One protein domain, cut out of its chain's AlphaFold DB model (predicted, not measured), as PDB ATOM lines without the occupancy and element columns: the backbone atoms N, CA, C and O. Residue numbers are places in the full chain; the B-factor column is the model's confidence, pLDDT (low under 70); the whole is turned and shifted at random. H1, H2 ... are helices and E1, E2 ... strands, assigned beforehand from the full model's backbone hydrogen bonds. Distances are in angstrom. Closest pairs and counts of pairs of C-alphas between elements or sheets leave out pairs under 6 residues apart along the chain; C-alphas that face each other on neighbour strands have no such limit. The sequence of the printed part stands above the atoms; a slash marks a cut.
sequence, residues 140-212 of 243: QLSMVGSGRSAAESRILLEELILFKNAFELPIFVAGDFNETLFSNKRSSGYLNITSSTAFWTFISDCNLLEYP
ATOM      1  N   GLN A 140     246.942 224.608 229.294       65.81
ATOM      2  CA  GLN A 140     248.062 225.420 228.810       65.81
ATOM      3  C   GLN A 140     247.595 226.734 228.189       65.81
ATOM      4  O   GLN A 140     246.607 226.764 227.455       65.81
ATOM      5  N   LEU A 141     248.309 227.818 228.499       66.38
ATOM      6  CA  LEU A 141     247.994 229.149 228.009       66.38
ATOM      7  C   LEU A 141     249.209 230.071 228.121       66.38
ATOM      8  O   LEU A 141     249.889 230.058 229.148       66.38
ATOM      9  N   SER A 142     249.458 230.873 227.085       69.00
ATOM     10  CA  SER A 142     250.566 231.826 227.059       69.00
ATOM     11  C   SER A 142     250.035 233.248 226.935       69.00
ATOM     12  O   SER A 142     249.189 233.558 226.097       69.00
ATOM     13  N   MET A 143     250.555 234.129 227.777       70.88
ATOM     14  CA  MET A 143     250.218 235.546 227.777       70.88
ATOM     15  C   MET A 143     251.469 236.345 227.457       70.88
ATOM     16  O   MET A 143     252.551 236.039 227.955       70.88
ATOM     17  N   VAL A 144     251.307 237.368 226.628       70.25
ATOM     18  CA  VAL A 144     252.409 238.166 226.102       70.25
ATOM     19  C   VAL A 144     252.162 239.632 226.431       70.25
ATOM     20  O   VAL A 144     251.074 240.150 226.204       70.25
ATOM     21  N   GLY A 145     253.166 240.311 226.976       66.00
ATOM     22  CA  GLY A 145     253.176 241.771 227.086       66.00
ATOM     23  C   GLY A 145     254.086 242.357 226.014       66.00
ATOM     24  O   GLY A 145     255.124 241.775 225.733       66.00
ATOM     25  N   SER A 146     253.722 243.481 225.404       68.00
ATOM     26  CA  SER A 146     254.561 244.139 224.397       68.00
ATOM     27  C   SER A 146     255.824 244.778 224.974       68.00
ATOM     28  O   SER A 146     255.821 245.331 226.076       68.00
ATOM     29  N   GLY A 147     256.884 244.808 224.162       65.62
ATOM     30  CA  GLY A 147     258.047 245.660 224.395       65.62
ATOM     31  C   GLY A 147     257.701 247.155 224.332       65.62
ATOM     32  O   GLY A 147     256.789 247.590 223.629       65.62
ATOM     33  N   ARG A 148     258.462 247.989 225.051       72.31
ATOM     34  CA  ARG A 148     258.287 249.457 225.044       72.31
ATOM     35  C   ARG A 148     258.825 250.097 223.768       72.31
ATOM     36  O   ARG A 148     258.458 251.227 223.444       72.31
ATOM     37  N   SER A 149     259.703 249.395 223.054       83.81
ATOM     38  CA  SER A 149     260.276 249.823 221.779       83.81
ATOM     39  C   SER A 149     260.090 248.766 220.690       83.81
ATOM     40  O   SER A 149     259.920 247.584 220.976       83.81
ATOM     41  N   ALA A 150     260.197 249.182 219.426       84.44
ATOM     42  CA  ALA A 150     260.144 248.262 218.288       84.44
ATOM     43  C   ALA A 150     261.257 247.193 218.332       84.44
ATOM     44  O   ALA A 150     261.057 246.076 217.866       84.44
ATOM     45  N   ALA A 151     262.421 247.519 218.907       87.12
ATOM     46  CA  ALA A 151     263.518 246.567 219.069       87.12
ATOM     47  C   ALA A 151     263.196 245.504 220.132       87.12
ATOM     48  O   ALA A 151     263.387 244.318 219.885       87.12
ATOM     49  N   GLU A 152     262.657 245.920 221.281       85.12
ATOM     50  CA  GLU A 152     262.224 244.996 222.339       85.12
ATOM     51  C   GLU A 152     261.065 244.112 221.873       85.12
ATOM     52  O   GLU A 152     261.081 242.908 222.107       85.12
ATOM     53  N   SER A 153     260.092 244.703 221.168       86.81
ATOM     54  CA  SER A 153     258.976 243.981 220.547       86.81
ATOM     55  C   SER A 153     259.503 242.886 219.618       86.81
ATOM     56  O   SER A 153     259.123 241.729 219.748       86.81
ATOM     57  N   ARG A 154     260.469 243.203 218.748       88.88
ATOM     58  CA  ARG A 154     261.071 242.217 217.845       88.88
ATOM     59  C   ARG A 154     261.747 241.053 218.579       88.88
ATOM     60  O   ARG A 154     261.512 239.913 218.199       88.88
ATOM     61  N   ILE A 155     262.559 241.334 219.599       88.50
ATOM     62  CA  ILE A 155     263.256 240.295 220.381       88.50
ATOM     63  C   ILE A 155     262.239 239.347 221.031       88.50
ATOM     64  O   ILE A 155     262.333 238.132 220.877       88.50
ATOM     65  N   LEU A 156     261.206 239.913 221.659       87.19
ATOM     66  CA  LEU A 156     260.118 239.143 222.253       87.19
ATOM     67  C   LEU A 156     259.414 238.244 221.224       87.19
ATOM     68  O   LEU A 156     259.114 237.089 221.511       87.19
ATOM     69  N   LEU A 157     259.132 238.760 220.025       91.00
ATOM     70  CA  LEU A 157     258.495 237.972 218.969       91.00
ATOM     71  C   LEU A 157     259.394 236.818 218.497       91.00
ATOM     72  O   LEU A 157     258.896 235.710 218.310       91.00
ATOM     73  N   GLU A 158     260.703 237.044 218.345       91.25
ATOM     74  CA  GLU A 158     261.676 235.999 217.984       91.25
ATOM     75  C   GLU A 158     261.724 234.885 219.051       91.25
ATOM     76  O   GLU A 158     261.701 233.698 218.724       91.25
ATOM     77  N   GLU A 159     261.680 235.241 220.334       88.81
ATOM     78  CA  GLU A 159     261.612 234.273 221.435       88.81
ATOM     79  C   GLU A 159     260.310 233.489 221.476       88.81
ATOM     80  O   GLU A 159     260.326 232.287 221.741       88.81
ATOM     81  N   LEU A 160     259.180 234.132 221.188       89.31
ATOM     82  CA  LEU A 160     257.896 233.439 221.122       89.31
ATOM     83  C   LEU A 160     257.860 232.418 219.984       89.31
ATOM     84  O   LEU A 160     257.234 231.370 220.142       89.31
ATOM     85  N   ILE A 161     258.561 232.672 218.874       91.75
ATOM     86  CA  ILE A 161     258.736 231.686 217.798       91.75
ATOM     87  C   ILE A 161     259.534 230.486 218.312       91.75
ATOM     88  O   ILE A 161     259.112 229.344 218.117       91.75
ATOM     89  N   LEU A 162     260.657 230.725 218.999       91.50
ATOM     90  CA  LEU A 162     261.466 229.655 219.596       91.50
ATOM     91  C   LEU A 162     260.657 228.845 220.614       91.50
ATOM     92  O   LEU A 162     260.662 227.617 220.561       91.50
ATOM     93  N   PHE A 163     259.915 229.527 221.490       87.56
ATOM     94  CA  PHE A 163     259.030 228.908 222.468       87.56
ATOM     95  C   PHE A 163     257.968 228.052 221.778       87.56
ATOM     96  O   PHE A 163     257.852 226.871 222.079       87.56
ATOM     97  N   LYS A 164     257.236 228.601 220.801       90.06
ATOM     98  CA  LYS A 164     256.236 227.854 220.027       90.06
ATOM     99  C   LYS A 164     256.842 226.610 219.385       90.06
ATOM    100  O   LYS A 164     256.203 225.572 219.372       90.06
ATOM    101  N   ASN A 165     258.051 226.702 218.834       91.81
ATOM    102  CA  ASN A 165     258.691 225.570 218.164       91.81
ATOM    103  C   ASN A 165     259.203 224.503 219.145       91.81
ATOM    104  O   ASN A 165     259.429 223.369 218.732       91.81
ATOM    105  N   ALA A 166     259.371 224.845 220.426       92.19
ATOM    106  CA  ALA A 166     259.763 223.900 221.467       92.19
ATOM    107  C   ALA A 166     258.597 223.031 221.977       92.19
ATOM    108  O   ALA A 166     258.846 222.007 222.612       92.19
ATOM    109  N   PHE A 167     257.342 223.413 221.711       87.25
ATOM    110  CA  PHE A 167     256.157 222.681 222.165       87.25
ATOM    111  C   PHE A 167     255.267 222.282 220.983       87.25
ATOM    112  O   PHE A 167     254.892 223.108 220.162       87.25
ATOM    113  N   GLU A 168     254.848 221.018 220.932       87.69
ATOM    114  CA  GLU A 168     253.924 220.516 219.894       87.69
ATOM    115  C   GLU A 168     252.446 220.829 220.187       87.69
ATOM    116  O   GLU A 168     251.549 220.455 219.430       87.69
ATOM    117  N   LEU A 169     252.169 221.495 221.307       86.00
ATOM    118  CA  LEU A 169     250.812 221.755 221.766       86.00
ATOM    119  C   LEU A 169     250.227 223.009 221.100       86.00
ATOM    120  O   LEU A 169     250.959 223.966 220.834       86.00
ATOM    121  N   PRO A 170     248.901 223.048 220.859       87.00
ATOM    122  CA  PRO A 170     248.235 224.258 220.398       87.00
ATOM    123  C   PRO A 170     248.499 225.415 221.361       87.00
ATOM    124  O   PRO A 170     248.233 225.307 222.559       87.00
ATOM    125  N   ILE A 171     248.991 226.533 220.830       87.00
ATOM    126  CA  ILE A 171     249.211 227.741 221.620       87.00
ATOM    127  C   ILE A 171     248.077 228.731 221.396       87.00
ATOM    128  O   ILE A 171     247.627 228.965 220.275       87.00
ATOM    129  N   PHE A 172     247.638 229.344 222.486       88.88
ATOM    130  CA  PHE A 172     246.806 230.532 222.442       88.88
ATOM    131  C   PHE A 172     247.622 231.679 223.017       88.88
ATOM    132  O   PHE A 172     248.157 231.565 224.121       88.88
ATOM    133  N   VAL A 173     247.733 232.753 222.238       90.06
ATOM    134  CA  VAL A 173     248.531 233.926 222.579       90.06
ATOM    135  C   VAL A 173     247.591 235.113 222.725       90.06
ATOM    136  O   VAL A 173     246.898 235.485 221.780       90.06
ATOM    137  N   ALA A 174     247.576 235.713 223.910       90.94
ATOM    138  CA  ALA A 174     246.824 236.933 224.181       90.94
ATOM    139  C   ALA A 174     247.688 237.954 224.911       90.94
ATOM    140  O   ALA A 174     248.561 237.600 225.705       90.94
ATOM    141  N   GLY A 175     247.438 239.227 224.629       90.19
ATOM    142  CA  GLY A 175     248.292 240.297 225.100       90.19
ATOM    143  C   GLY A 175     247.953 241.645 224.498       90.19
ATOM    144  O   GLY A 175     247.245 241.729 223.491       90.19
ATOM    145  N   ASP A 176     248.504 242.696 225.094       89.31
ATOM    146  CA  ASP A 176     248.690 243.951 224.378       89.31
ATOM    147  C   ASP A 176     250.047 243.890 223.690       89.31
ATOM    148  O   ASP A 176     251.077 243.904 224.361       89.31
ATOM    149  N   PHE A 177     250.035 243.780 222.362       89.88
ATOM    150  CA  PHE A 177     251.239 243.758 221.533       89.88
ATOM    151  C   PHE A 177     251.733 245.163 221.174       89.88
ATOM    152  O   PHE A 177     252.831 245.281 220.647       89.88
ATOM    153  N   ASN A 178     250.970 246.231 221.443       89.44
ATOM    154  CA  ASN A 178     251.209 247.594 220.937       89.44
ATOM    155  C   ASN A 178     251.401 247.703 219.409       89.44
ATOM    156  O   ASN A 178     251.728 248.778 218.897       89.44
ATOM    157  N   GLU A 179     251.139 246.628 218.669       91.06
ATOM    158  CA  GLU A 179     251.282 246.563 217.223       91.06
ATOM    159  C   GLU A 179     249.944 246.723 216.510       91.06
ATOM    160  O   GLU A 179     248.858 246.541 217.059       91.06
ATOM    161  N   THR A 180     250.009 247.116 215.244       91.94
ATOM    162  CA  THR A 180     248.837 247.231 214.375       91.94
ATOM    163  C   THR A 180     249.150 246.501 213.080       91.94
ATOM    164  O   THR A 180     250.128 246.848 212.436       91.94
ATOM    165  N   LEU A 181     248.328 245.517 212.700       91.75
ATOM    166  CA  LEU A 181     248.538 244.721 211.480       91.75
ATOM    167  C   LEU A 181     248.122 245.446 210.199       91.75
ATOM    168  O   LEU A 181     248.703 245.248 209.138       91.75
ATOM    169  N   PHE A 182     247.090 246.282 210.292       91.31
ATOM    170  CA  PHE A 182     246.500 246.951 209.140       91.31
ATOM    171  C   PHE A 182     246.231 248.413 209.470       91.31
ATOM    172  O   PHE A 182     245.750 248.737 210.555       91.31
ATOM    173  N   SER A 183     246.473 249.315 208.520       92.00
ATOM    174  CA  SER A 183     246.232 250.753 208.708       92.00
ATOM    175  C   SER A 183     244.784 251.069 209.106       92.00
ATOM    176  O   SER A 183     244.551 251.963 209.917       92.00
ATOM    177  N   ASN A 184     243.807 250.291 208.622       90.38
ATOM    178  CA  ASN A 184     242.386 250.451 208.955       90.38
ATOM    179  C   ASN A 184     242.026 250.074 210.410       90.38
ATOM    180  O   ASN A 184     240.940 250.424 210.879       90.38
ATOM    181  N   LYS A 185     242.929 249.413 211.147       87.88
ATOM    182  CA  LYS A 185     242.794 249.112 212.583       87.88
ATOM    183  C   LYS A 185     243.223 250.295 213.464       87.88
ATOM    184  O   LYS A 185     243.133 250.216 214.686       87.88
ATOM    185  N   ARG A 186     243.631 251.425 212.872       89.94
ATOM    186  CA  ARG A 186     243.871 252.703 213.562       89.94
ATOM    187  C   ARG A 186     243.012 253.814 212.978       89.94
ATOM    188  O   ARG A 186     242.927 253.972 211.768       89.94
ATOM    189  N   SER A 187     242.429 254.642 213.844       88.81
ATOM    190  CA  SER A 187     241.629 255.798 213.412       88.81
ATOM    191  C   SER A 187     242.446 256.841 212.645       88.81
ATOM    192  O   SER A 187     241.912 257.514 211.773       88.81
ATOM    193  N   SER A 188     243.745 256.960 212.936       90.75
ATOM    194  CA  SER A 188     244.654 257.863 212.226       90.75
ATOM    195  C   SER A 188     245.092 257.350 210.852       90.75
ATOM    196  O   SER A 188     245.733 258.096 210.118       90.75
ATOM    197  N   GLY A 189     244.853 256.072 210.532       91.12
ATOM    198  CA  GLY A 189     245.428 255.405 209.360       91.12
ATOM    199  C   GLY A 189     246.951 255.205 209.416       91.12
ATOM    200  O   GLY A 189     247.512 254.579 208.520       91.12
ATOM    201  N   TYR A 190     247.634 255.703 210.454       92.31
ATOM    202  CA  TYR A 190     249.084 255.576 210.593       92.31
ATOM    203  C   TYR A 190     249.481 254.141 210.951       92.31
ATOM    204  O   TYR A 190     249.072 253.608 211.988       92.31
ATOM    205  N   LEU A 191     250.347 253.559 210.124       93.75
ATOM    206  CA  LEU A 191     250.910 252.227 210.299       93.75
ATOM    207  C   LEU A 191     252.436 252.329 210.364       93.75
ATOM    208  O   LEU A 191     253.066 252.849 209.444       93.75
ATOM    209  N   ASN A 192     253.034 251.816 211.439       92.38
ATOM    210  CA  ASN A 192     254.476 251.599 211.466       92.38
ATOM    211  C   ASN A 192     254.765 250.321 210.672       92.38
ATOM    212  O   ASN A 192     254.569 249.224 211.188       92.38
ATOM    213  N   ILE A 193     255.188 250.476 209.416       94.19
ATOM    214  CA  ILE A 193     255.374 249.358 208.480       94.19
ATOM    215  C   ILE A 193     256.375 248.342 209.034       94.19
ATOM    216  O   ILE A 193     256.089 247.155 209.016       94.19
ATOM    217  N   THR A 194     257.508 248.784 209.582       92.38
ATOM    218  CA  THR A 194     258.541 247.877 210.110       92.38
ATOM    219  C   THR A 194     258.000 246.992 211.231       92.38
ATOM    220  O   THR A 194     258.179 245.778 211.207       92.38
ATOM    221  N   SER A 195     257.304 247.604 212.188       91.31
ATOM    222  CA  SER A 195     256.717 246.923 213.348       91.31
ATOM    223  C   SER A 195     255.574 245.987 212.938       91.31
ATOM    224  O   SER A 195     255.536 244.823 213.326       91.31
ATOM    225  N   SER A 196     254.704 246.464 212.039       93.62
ATOM    226  CA  SER A 196     253.615 245.677 211.454       93.62
ATOM    227  C   SER A 196     254.126 244.463 210.682       93.62
ATOM    228  O   SER A 196     253.535 243.392 210.787       93.62
ATOM    229  N   THR A 197     255.205 244.611 209.908       94.94
ATOM    230  CA  THR A 197     255.811 243.509 209.151       94.94
ATOM    231  C   THR A 197     256.407 242.469 210.090       94.94
ATOM    232  O   THR A 197     256.136 241.290 209.909       94.94
ATOM    233  N   ALA A 198     257.156 242.882 211.119       93.81
ATOM    234  CA  ALA A 198     257.710 241.950 212.104       93.81
ATOM    235  C   ALA A 198     256.605 241.166 212.831       93.81
ATOM    236  O   ALA A 198     256.696 239.948 212.979       93.81
ATOM    237  N   PHE A 199     255.526 241.850 213.220       95.06
ATOM    238  CA  PHE A 199     254.387 241.207 213.867       95.06
ATOM    239  C   PHE A 199     253.633 240.256 212.929       95.06
ATOM    240  O   PHE A 199     253.238 239.167 213.336       95.06
ATOM    241  N   TRP A 200     253.486 240.617 211.652       95.69
ATOM    242  CA  TRP A 200     252.912 239.726 210.644       95.69
ATOM    243  C   TRP A 200     253.773 238.478 210.407       95.69
ATOM    244  O   TRP A 200     253.234 237.374 210.346       95.69
ATOM    245  N   THR A 201     255.098 238.630 210.321       95.62
ATOM    246  CA  THR A 201     256.036 237.502 210.216       95.62
ATOM    247  C   THR A 201     255.881 236.555 211.401       95.62
ATOM    248  O   THR A 201     255.717 235.362 211.186       95.62
ATOM    249  N   PHE A 202     255.803 237.077 212.629       95.19
ATOM    250  CA  PHE A 202     255.521 236.267 213.817       95.19
ATOM    251  C   PHE A 202     254.225 235.450 213.693       95.19
ATOM    252  O   PHE A 202     254.233 234.241 213.922       95.19
ATOM    253  N   ILE A 203     253.117 236.086 213.298       95.50
ATOM    254  CA  ILE A 203     251.828 235.398 213.114       95.50
ATOM    255  C   ILE A 203     251.955 234.284 212.070       95.50
ATOM    256  O   ILE A 203     251.492 233.168 212.306       95.50
ATOM    257  N   SER A 204     252.607 234.575 210.943       95.94
ATOM    258  CA  SER A 204     252.818 233.623 209.853       95.94
ATOM    259  C   SER A 204     253.693 232.439 210.278       95.94
ATOM    260  O   SER A 204     253.304 231.289 210.082       95.94
ATOM    261  N   ASP A 205     254.842 232.694 210.904       95.56
ATOM    262  CA  ASP A 205     255.822 231.669 211.293       95.56
ATOM    263  C   ASP A 205     255.287 230.751 212.403       95.56
ATOM    264  O   ASP A 205     255.553 229.542 212.441       95.56
ATOM    265  N   CYS A 206     254.469 231.301 213.302       94.88
ATOM    266  CA  CYS A 206     253.779 230.523 214.321       94.88
ATOM    267  C   CYS A 206     252.486 229.861 213.811       94.88
ATOM    268  O   CYS A 206     251.888 229.096 214.569       94.88
ATOM    269  N   ASN A 207     252.083 230.093 212.554       95.12
ATOM    270  CA  ASN A 207     250.813 229.645 211.969       95.12
ATOM    271  C   ASN A 207     249.600 230.029 212.843       95.12
ATOM    272  O   ASN A 207     248.719 229.214 213.123       95.12
ATOM    273  N   LEU A 208     249.604 231.268 213.338       94.81
ATOM    274  CA  LEU A 208     248.570 231.803 214.216       94.81
ATOM    275  C   LEU A 208     247.399 232.360 213.408       94.81
ATOM    276  O   LEU A 208     247.561 232.922 212.326       94.81
ATOM    277  N   LEU A 209     246.206 232.256 213.990       94.38
ATOM    278  CA  LEU A 209     244.982 232.842 213.456       94.38
ATOM    279  C   LEU A 209     244.506 233.962 214.390       94.38
ATOM    280  O   LEU A 209     244.444 233.773 215.605       94.38
ATOM    281  N   GLU A 210     244.154 235.127 213.832       91.00
ATOM    282  CA  GLU A 210     243.525 236.212 214.601       91.00
ATOM    283  C   GLU A 210     242.121 235.765 215.030       91.00
ATOM    284  O   GLU A 210     241.287 235.403 214.197       91.00
ATOM    285  N   TYR A 211     241.843 235.801 216.335       88.75
ATOM    286  CA  TYR A 211     240.504 235.514 216.835       88.75
ATOM    287  C   TYR A 211     239.545 236.653 216.440       88.75
ATOM    288  O   TYR A 211     239.818 237.816 216.758       88.75
ATOM    289  N   PRO A 212     238.417 236.368 215.763       84.38
ATOM    290  CA  PRO A 212     237.521 237.409 215.282       84.38
ATOM    291  C   PRO A 212     236.819 238.110 216.450       84.38
ATOM    292  O   PRO A 212     235.950 237.548 217.116       84.38
TER     293      PRO A 212
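This is residues 140 to 212 of the 243 residues of an uncharacterized protein of Populus trichocarpa (UniProt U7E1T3). Two helices, H1 and H2, run side by side in nearly the same direction, and a small ribbon of two short parallel strands, E1 and E2, runs along one side of the pair, with H1 the helix near E1. Beyond this body a long loop folds out between E2 and H2, and its residues 184 to 189 stick out free. The printed part has 73 residues with two named strands and two named helices, in the order E1, H1, E2, H2 along the chain; the sheet has the order E1, E2 and is parallel, and the class is mixed, helices and strands. The whole is compact, with a radius of gyration of the C-alphas of 12.4 A, and spans 39 by 28 by 18 A along its three main axes.

E1, residues 142 to 145, and E2, residues 173 to 176, are parallel neighbour strands, with 19 degrees between their N-to-C directions. The C-alphas of Val 144 and Gly 175 face each other at 4.7 A. Across this pair N 144 and O 174 are within hydrogen-bond range at 2.9 A, and N 174 and O 142 at 3.5 A. Between the two strands along the chain comes H1, residues 150 to 166. E1, H1 and E2 form a strand-helix-strand unit, two parallel neighbour strands with a helix between them in the chain, and its crossover is right-handed. H1 and E1 are near each other, with 7 pairs of C-alphas within 10 A. H2, residues 193 to 205, touches H1, and their closest C-alphas are those of Ala 150 and Ser 195, 6.2 A apart. Their lines stand at a shallow tilt of 4 degrees, and they run the same way. E1 and H2 are apart. In H1 and H2 every O i to N i+4 pair is within hydrogen-bond range.

E1 begins at C-alpha 142, at (250.566, 231.826, 227.059), and has 4 residues. H1 has 17 residues and measures 24.6 A from its first C-alpha, at (260.144, 248.262, 218.288), to its last. E2 has 4 residues, from Val 173 to Asp 176. H2 has 13 residues, measures 17.9 A, and ends at C-alpha 205, at (255.822, 231.669, 211.293).

The two C-alphas farthest apart are those of Glu 168 and Ser 188, at 39.2 A. The printed part has no cut. The link from E1 to H1 is tight and that from H1 to E2 is short, while the link from E2 to H2, residues 177 to 192, is long. The mean pLDDT of the printed part is 88.0, and residues 140 to 142 and 145 to 147 are under 70.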